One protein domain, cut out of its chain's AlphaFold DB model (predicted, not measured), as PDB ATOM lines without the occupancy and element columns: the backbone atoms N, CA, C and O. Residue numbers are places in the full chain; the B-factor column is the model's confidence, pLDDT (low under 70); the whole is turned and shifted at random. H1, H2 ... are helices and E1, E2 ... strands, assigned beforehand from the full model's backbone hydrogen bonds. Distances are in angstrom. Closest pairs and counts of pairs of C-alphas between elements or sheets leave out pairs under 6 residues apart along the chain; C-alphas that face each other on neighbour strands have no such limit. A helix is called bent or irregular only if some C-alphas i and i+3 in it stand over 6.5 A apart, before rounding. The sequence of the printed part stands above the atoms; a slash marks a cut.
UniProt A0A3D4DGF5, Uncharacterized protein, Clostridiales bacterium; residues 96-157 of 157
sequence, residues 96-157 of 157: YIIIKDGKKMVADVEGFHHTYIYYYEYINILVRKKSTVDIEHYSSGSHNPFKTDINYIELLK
ATOM      1  N   TYR A  96     109.165 112.972 102.530       89.50
ATOM      2  CA  TYR A  96     108.285 111.993 101.895       89.50
ATOM      3  C   TYR A  96     108.571 110.597 102.430       89.50
ATOM      4  O   TYR A  96     109.721 110.178 102.524       89.50
ATOM      5  N   ILE A  97     107.518 109.848 102.750       90.19
ATOM      6  CA  ILE A  97     107.637 108.435 103.111       90.19
ATOM      7  C   ILE A  97     107.531 107.619 101.827       90.19
ATOM      8  O   ILE A  97     106.484 107.623 101.178       90.19
ATOM      9  N   ILE A  98     108.595 106.905 101.485       90.19
ATOM     10  CA  ILE A  98     108.721 106.164 100.228       90.19
ATOM     11  C   ILE A  98     109.207 104.736 100.476       90.19
ATOM     12  O   ILE A  98     109.617 104.385 101.585       90.19
ATOM     13  N   ILE A  99     109.156 103.907  99.437       88.19
ATOM     14  CA  ILE A  99     109.809 102.599  99.406       88.19
ATOM     15  C   ILE A  99     110.966 102.724  98.416       88.19
ATOM     16  O   ILE A  99     110.712 103.056  97.263       88.19
ATOM     17  N   LYS A 100     112.196 102.509  98.889       86.12
ATOM     18  CA  LYS A 100     113.419 102.474  98.083       86.12
ATOM     19  C   LYS A 100     114.100 101.116  98.258       86.12
ATOM     20  O   LYS A 100     114.343 100.723  99.402       86.12
ATOM     21  N   ASP A 101     114.355 100.390  97.172       86.81
ATOM     22  CA  ASP A 101     114.957  99.044  97.171       86.81
ATOM     23  C   ASP A 101     114.231  98.068  98.120       86.81
ATOM     24  O   ASP A 101     114.828  97.421  98.990       86.81
ATOM     25  N   GLY A 102     112.897  98.044  98.050       86.44
ATOM     26  CA  GLY A 102     112.047  97.261  98.958       86.44
ATOM     27  C   GLY A 102     112.054  97.685 100.440       86.44
ATOM     28  O   GLY A 102     111.380  97.049 101.254       86.44
ATOM     29  N   LYS A 103     112.762  98.755 100.830       89.75
ATOM     30  CA  LYS A 103     112.814  99.273 102.211       89.75
ATOM     31  C   LYS A 103     112.049 100.581 102.351       89.75
ATOM     32  O   LYS A 103     112.147 101.479 101.522       89.75
ATOM     33  N   LYS A 104     111.308 100.730 103.450       91.75
ATOM     34  CA  LYS A 104     110.606 101.980 103.758       91.75
ATOM     35  C   LYS A 104     111.598 103.036 104.257       91.75
ATOM     36  O   LYS A 104     112.305 102.801 105.236       91.75
ATOM     37  N   MET A 105     111.628 104.194 103.608       93.38
ATOM     38  CA  MET A 105     112.561 105.287 103.893       93.38
ATOM     39  C   MET A 105     111.847 106.641 103.950       93.38
ATOM     40  O   MET A 105     110.691 106.775 103.541       93.38
ATOM     41  N   VAL A 106     112.548 107.640 104.478       93.81
ATOM     42  CA  VAL A 106     112.159 109.051 104.451       93.81
ATOM     43  C   VAL A 106     113.094 109.784 103.505       93.81
ATOM     44  O   VAL A 106     114.297 109.783 103.738       93.81
ATOM     45  N   ALA A 107     112.550 110.403 102.466       91.62
ATOM     46  CA  ALA A 107     113.292 111.263 101.557       91.62
ATOM     47  C   ALA A 107     113.076 112.730 101.944       91.62
ATOM     48  O   ALA A 107     111.938 113.197 101.950       91.62
ATOM     49  N   ASP A 108     114.152 113.438 102.268       89.75
ATOM     50  CA  ASP A 108     114.167 114.870 102.579       89.75
ATOM     51  C   ASP A 108     114.752 115.628 101.386       89.75
ATOM     52  O   ASP A 108     115.866 115.331 100.951       89.75
ATOM     53  N   VAL A 109     113.984 116.560 100.820       86.31
ATOM     54  CA  VAL A 109     114.352 117.256  99.579       86.31
ATOM     55  C   VAL A 109     114.791 118.683  99.879       86.31
ATOM     56  O   VAL A 109     113.971 119.539 100.218       86.31
ATOM     57  N   GLU A 110     116.069 118.970  99.657       83.56
ATOM     58  CA  GLU A 110     116.655 120.307  99.753       83.56
ATOM     59  C   GLU A 110     116.883 120.867  98.345       83.56
ATOM     60  O   GLU A 110     117.746 120.381  97.625       83.56
ATOM     61  N   GLY A 111     116.100 121.867  97.920       68.44
ATOM     62  CA  GLY A 111     115.981 122.235  96.500       68.44
ATOM     63  C   GLY A 111     116.215 123.704  96.144       68.44
ATOM     64  O   GLY A 111     115.548 124.196  95.237       68.44
ATOM     65  N   PHE A 112     117.093 124.439  96.835       66.31
ATOM     66  CA  PHE A 112     117.239 125.886  96.589       66.31
ATOM     67  C   PHE A 112     118.006 126.209  95.285       66.31
ATOM     68  O   PHE A 112     117.426 126.773  94.361       66.31
ATOM     69  N   HIS A 113     119.281 125.813  95.168       69.12
ATOM     70  CA  HIS A 113     120.102 126.014  93.952       69.12
ATOM     71  C   HIS A 113     120.414 124.715  93.205       69.12
ATOM     72  O   HIS A 113     120.362 124.671  91.980       69.12
ATOM     73  N   HIS A 114     120.692 123.662  93.964       75.56
ATOM     74  CA  HIS A 114     120.771 122.283  93.507       75.56
ATOM     75  C   HIS A 114     119.770 121.483  94.329       75.56
ATOM     76  O   HIS A 114     119.458 121.885  95.455       75.56
ATOM     77  N   THR A 115     119.253 120.399  93.762       80.88
ATOM     78  CA  THR A 115     118.341 119.528  94.502       80.88
ATOM     79  C   THR A 115     119.128 118.358  95.069       80.88
ATOM     80  O   THR A 115     119.650 117.533  94.322       80.88
ATOM     81  N   TYR A 116     119.197 118.295  96.394       84.69
ATOM     82  CA  TYR A 116     119.703 117.154  97.141       84.69
ATOM     83  C   TYR A 116     118.527 116.389  97.733       84.69
ATOM     84  O   TYR A 116     117.611 116.989  98.298       84.69
ATOM     85  N   ILE A 117     118.554 115.067  97.605       88.19
ATOM     86  CA  ILE A 117     117.581 114.188  98.244       88.19
ATOM     87  C   ILE A 117     118.328 113.303  99.222       88.19
ATOM     88  O   ILE A 117     119.134 112.461  98.828       88.19
ATOM     89  N   TYR A 118     118.057 113.506 100.502       90.44
ATOM     90  CA  TYR A 118     118.650 112.728 101.576       90.44
ATOM     91  C   TYR A 118     117.689 111.626 101.985       90.44
ATOM     92  O   TYR A 118     116.543 111.893 102.354       90.44
ATOM     93  N   TYR A 119     118.164 110.386 101.961       92.56
ATOM     94  CA  TYR A 119     117.378 109.237 102.389       92.56
ATOM     95  C   TYR A 119     117.736 108.875 103.822       92.56
ATOM     96  O   TYR A 119     118.901 108.674 104.158       92.56
ATOM     97  N   TYR A 120     116.722 108.748 104.664       94.38
ATOM     98  CA  TYR A 120     116.839 108.324 106.051       94.38
ATOM     99  C   TYR A 120     116.016 107.063 106.279       94.38
ATOM    100  O   TYR A 120     114.971 106.846 105.663       94.38
ATOM    101  N   GLU A 121     116.451 106.239 107.222       94.44
ATOM    102  CA  GLU A 121     115.675 105.076 107.633       94.44
ATOM    103  C   GLU A 121     114.392 105.517 108.358       94.44
ATOM    104  O   GLU A 121     114.417 106.314 109.310       94.44
ATOM    105  N   TYR A 122     113.257 104.991 107.894       94.94
ATOM    106  CA  TYR A 122     111.954 105.246 108.493       94.94
ATOM    107  C   TYR A 122     111.777 104.415 109.763       94.94
ATOM    108  O   TYR A 122     111.905 103.194 109.732       94.94
ATOM    109  N   ILE A 123     111.402 105.068 110.865       95.06
ATOM    110  CA  ILE A 123     111.029 104.380 112.107       95.06
ATOM    111  C   ILE A 123     109.508 104.414 112.267       95.06
ATOM    112  O   ILE A 123     108.863 103.369 112.328       95.06
ATOM    113  N   ASN A 124     108.912 105.610 112.334       94.00
ATOM    114  CA  ASN A 124     107.459 105.791 112.411       94.00
ATOM    115  C   ASN A 124     107.039 107.202 111.950       94.00
ATOM    116  O   ASN A 124     107.846 107.974 111.447       94.00
ATOM    117  N   ILE A 125     105.753 107.544 112.092       92.12
ATOM    118  CA  ILE A 125     105.206 108.850 111.672       92.12
ATOM    119  C   ILE A 125     105.785 110.045 112.449       92.12
ATOM    120  O   ILE A 125     105.705 111.178 111.976       92.12
ATOM    121  N   LEU A 126     106.352 109.801 113.634       94.94
ATOM    122  CA  LEU A 126     106.888 110.838 114.506       94.94
ATOM    123  C   LEU A 126     108.401 111.008 114.383       94.94
ATOM    124  O   LEU A 126     108.909 112.112 114.551       94.94
ATOM    125  N   VAL A 127     109.137 109.929 114.134       96.38
ATOM    126  CA  VAL A 127     110.601 109.941 114.182       96.38
ATOM    127  C   VAL A 127     111.235 109.175 113.027       96.38
ATOM    128  O   VAL A 127     110.664 108.220 112.491       96.38
ATOM    129  N   ARG A 128     112.468 109.560 112.704       95.88
ATOM    130  CA  ARG A 128     113.345 108.909 111.724       95.88
ATOM    131  C   ARG A 128     114.771 108.794 112.253       95.88
ATOM    132  O   ARG A 128     115.127 109.445 113.241       95.88
ATOM    133  N   LYS A 129     115.608 107.990 111.596       95.88
ATOM    134  CA  LYS A 129     117.053 108.026 111.862       95.88
ATOM    135  C   LYS A 129     117.640 109.377 111.459       95.88
ATOM    136  O   LYS A 129     117.222 109.992 110.480       95.88
ATOM    137  N   LYS A 130     118.620 109.827 112.239       92.31
ATOM    138  CA  LYS A 130     119.357 111.068 111.977       92.31
ATOM    139  C   LYS A 130     120.439 110.882 110.914       92.31
ATOM    140  O   LYS A 130     120.687 111.797 110.143       92.31
ATOM    141  N   SER A 131     121.079 109.715 110.878       90.50
ATOM    142  CA  SER A 131     122.078 109.375 109.863       90.50
ATOM    143  C   SER A 131     121.426 109.135 108.503       90.50
ATOM    144  O   SER A 131     120.461 108.371 108.410       90.50
ATOM    145  N   THR A 132     121.984 109.753 107.466       88.81
ATOM    146  CA  THR A 132     121.617 109.501 106.073       88.81
ATOM    147  C   THR A 132     122.096 108.117 105.644       88.81
ATOM    148  O   THR A 132     123.179 107.670 106.024       88.81
ATOM    149  N   VAL A 133     121.262 107.426 104.875       88.38
ATOM    150  CA  VAL A 133     121.566 106.131 104.256       88.38
ATOM    151  C   VAL A 133     122.144 106.341 102.861       88.38
ATOM    152  O   VAL A 133     123.081 105.649 102.481       88.38
ATOM    153  N   ASP A 134     121.594 107.304 102.121       86.94
ATOM    154  CA  ASP A 134     121.983 107.616 100.750       86.94
ATOM    155  C   ASP A 134     121.693 109.092 100.432       86.94
ATOM    156  O   ASP A 134     120.907 109.740 101.137       86.94
ATOM    157  N   ILE A 135     122.339 109.625  99.393       86.56
ATOM    158  CA  ILE A 135     122.197 111.011  98.938       86.56
ATOM    159  C   ILE A 135     122.148 111.030  97.411       86.56
ATOM    160  O   ILE A 135     123.115 110.664  96.746       86.56
ATOM    161  N   GLU A 136     121.053 111.536  96.853       85.69
ATOM    162  CA  GLU A 136     120.940 111.810  95.419       85.69
ATOM    163  C   GLU A 136     121.147 113.300  95.141       85.69
ATOM    164  O   GLU A 136     120.673 114.161  95.887       85.69
ATOM    165  N   HIS A 137     121.858 113.607  94.056       84.12
ATOM    166  CA  HIS A 137     122.151 114.975  93.640       84.12
ATOM    167  C   HIS A 137     121.641 115.236  92.225       84.12
ATOM    168  O   HIS A 137     122.015 114.548  91.274       84.12
ATOM    169  N   TYR A 138     120.859 116.300  92.086       78.81
ATOM    170  CA  TYR A 138     120.343 116.793  90.820       78.81
ATOM    171  C   TYR A 138     120.834 118.218  90.579       78.81
ATOM    172  O   TYR A 138     120.702 119.112  91.420       78.81
ATOM    173  N   SER A 139     121.382 118.441  89.385       71.38
ATOM    174  CA  SER A 139     121.951 119.728  88.977       71.38
ATOM    175  C   SER A 139     120.904 120.838  88.839       71.38
ATOM    176  O   SER A 139     121.253 122.010  88.978       71.38
ATOM    177  N   SER A 140     119.634 120.490  88.615       71.75
ATOM    178  CA  SER A 140     118.511 121.425  88.572       71.75
ATOM    179  C   SER A 140     117.998 121.746  89.980       71.75
ATOM    180  O   SER A 140     117.441 120.900  90.682       71.75
ATOM    181  N   GLY A 141     118.154 123.003  90.401       63.94
ATOM    182  CA  GLY A 141     117.465 123.538  91.575       63.94
ATOM    183  C   GLY A 141     115.947 123.556  91.387       63.94
ATOM    184  O   GLY A 141     115.444 123.553  90.264       63.94
ATOM    185  N   SER A 142     115.206 123.579  92.495       65.19
ATOM    186  CA  SER A 142     113.733 123.611  92.541       65.19
ATOM    187  C   SER A 142     113.007 122.404  91.923       65.19
ATOM    188  O   SER A 142     111.776 122.388  91.889       65.19
ATOM    189  N   HIS A 143     113.726 121.378  91.464       70.94
ATOM    190  CA  HIS A 143     113.129 120.160  90.928       70.94
ATOM    191  C   HIS A 143     112.808 119.193  92.070       70.94
ATOM    192  O   HIS A 143     113.710 118.641  92.683       70.94
ATOM    193  N   ASN A 144     111.525 118.974  92.375       75.50
ATOM    194  CA  ASN A 144     111.115 117.960  93.348       75.50
ATOM    195  C   ASN A 144     110.532 116.743  92.612       75.50
ATOM    196  O   ASN A 144     109.346 116.780  92.265       75.50
ATOM    197  N   PRO A 145     111.315 115.668  92.399       74.88
ATOM    198  CA  PRO A 145     110.882 114.552  91.562       74.88
ATOM    199  C   PRO A 145     109.661 113.824  92.142       74.88
ATOM    200  O   PRO A 145     108.812 113.377  91.382       74.88
ATOM    201  N   PHE A 146     109.462 113.837  93.467       77.06
ATOM    202  CA  PHE A 146     108.270 113.262  94.111       77.06
ATOM    203  C   PHE A 146     106.964 114.015  93.823       77.06
ATOM    204  O   PHE A 146     105.883 113.480  94.065       77.06
ATOM    205  N   LYS A 147     107.035 115.265  93.349       75.25
ATOM    206  CA  LYS A 147     105.854 116.049  92.951       75.25
ATOM    207  C   LYS A 147     105.648 116.078  91.445       75.25
ATOM    208  O   LYS A 147     104.510 116.210  91.002       75.25
ATOM    209  N   THR A 148     106.729 116.032  90.674       69.69
ATOM    210  CA  THR A 148     106.685 116.237  89.222       69.69
ATOM    211  C   THR A 148     106.700 114.950  88.413       69.69
ATOM    212  O   THR A 148     106.254 114.985  87.272       69.69
ATOM    213  N   ASP A 149     107.184 113.835  88.968       73.00
ATOM    214  CA  ASP A 149     107.361 112.591  88.222       73.00
ATOM    215  C   ASP A 149     106.774 111.383  88.972       73.00
ATOM    216  O   ASP A 149     107.300 110.912  89.978       73.00
ATOM    217  N   ILE A 150     105.654 110.867  88.462       69.06
ATOM    218  CA  ILE A 150     104.986 109.679  89.011       69.06
ATOM    219  C   ILE A 150     105.836 108.422  88.769       69.06
ATOM    220  O   ILE A 150     105.869 107.535  89.624       69.06
ATOM    221  N   ASN A 151     106.578 108.367  87.656       73.31
ATOM    222  CA  ASN A 151     107.426 107.224  87.319       73.31
ATOM    223  C   ASN A 151     108.638 107.141  88.249       73.31
ATOM    224  O   ASN A 151     109.113 106.048  88.541       73.31
ATOM    225  N   TYR A 152     109.107 108.273  88.782       75.75
ATOM    226  CA  TYR A 152     110.204 108.295  89.749       75.75
ATOM    227  C   TYR A 152     109.884 107.494  91.019       75.75
ATOM    228  O   TYR A 152     110.738 106.782  91.536       75.75
ATOM    229  N   ILE A 153     108.634 107.532  91.493       72.50
ATOM    230  CA  ILE A 153     108.209 106.737  92.657       72.50
ATOM    231  C   ILE A 153     108.213 105.234  92.337       72.50
ATOM    232  O   ILE A 153     108.487 104.422  93.222       72.50
ATOM    233  N   GLU A 154     107.916 104.846  91.095       71.38
ATOM    234  CA  GLU A 154     107.999 103.446  90.662       71.38
ATOM    235  C   GLU A 154     109.442 102.971  90.504       71.38
ATOM    236  O   GLU A 154     109.739 101.853  90.911       71.38
ATOM    237  N   LEU A 155     110.335 103.827  89.999       73.88
ATOM    238  CA  LEU A 155     111.763 103.531  89.837       73.88
ATOM    239  C   LEU A 155     112.491 103.278  91.161       73.88
ATOM    240  O   LEU A 155     113.545 102.652  91.160       73.88
ATOM    241  N   LEU A 156     111.951 103.773  92.275       76.12
ATOM    242  CA  LEU A 156     112.532 103.567  93.597       76.12
ATOM    243  C   LEU A 156     112.211 102.182  94.184       76.12
ATOM    244  O   LEU A 156     112.943 101.734  95.059       76.12
ATOM    245  N   LYS A 157     111.136 101.510  93.755       73.62
ATOM    246  CA  LYS A 157     110.691 100.244  94.367       73.62
ATOM    247  C   LYS A 157     111.653  99.090  94.111       73.62
ATOM    248  O   LYS A 157     111.969  98.419  95.124       73.62
TER     249      LYS A 157
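This is residues 96 to 157 of the 157 residues of an uncharacterized protein of Clostridiales bacterium (UniProt A0A3D4DGF5). Four antiparallel strands, E1 to E4, make a strongly twisted wall, its last strand sharply bent; beyond E4 the tail comes back with two short helices, H1 and H2, which graze the sheet, H2 near E1. The strands form a meander, each the antiparallel neighbour of the one before, in the order E1 - E2 - E3 - E4. The printed part has 62 residues with four named strands, then two named helices, and its class is mixed. It is compact, with a radius of gyration of the C-alphas of 11.5 A and spans of 30 by 24 by 18 A.

Start at E1, residues 96 to 100, an edge strand forming a hairpin with E2, residues 103 to 110; look for N 98 and O 105, 2.9 A apart. E2 forms the next hairpin with E3, residues 115 to 122, where N 108 and O 118 are 2.8 A apart. E3 forms a hairpin with the edge strand E4, residues 127 to 138; N 117 and O 136 are 2.9 A apart. E1 and E4 are apart. H1, residues 145 to 148, only grazes the sheet with residues 145 to 146. H2, residues 150 to 155, only grazes it with residues 153 to 155; the closest C-alphas of E1 and H2, Ile 98 and Ile 153, are 7.6 A apart. H1 and H2 only just touch, only at the corner, with 3 pairs of C-alphas within 8 A, the closest being Pro 145 and Tyr 152 at 6.5 A. In H2, 1 of 2 O i to N i+4 pairs is within hydrogen-bond range; H1 is too short for such a pair.

Find C-alpha 96 at (108.285, 111.993, 101.895), where E1 begins its 11.5 A. E2 runs 21.5 A, E3 21.0 A and E4 26.2 A, bending by 78 degrees at residue 131. H1 spans 5.1 A; H2 spans 9.2 A, ending at C-alpha 155, (111.763, 103.531, 89.837).

The C-alphas farthest apart, Leu 126 and Ser 139, are 30.9 A apart. The printed part has no cut and no long link. Residues 147 to 152, of which 150 to 152 belong to H2, stand free. The model's pLDDT is under 70 at residues 111 to 113, 141 to 142, 148 and 150.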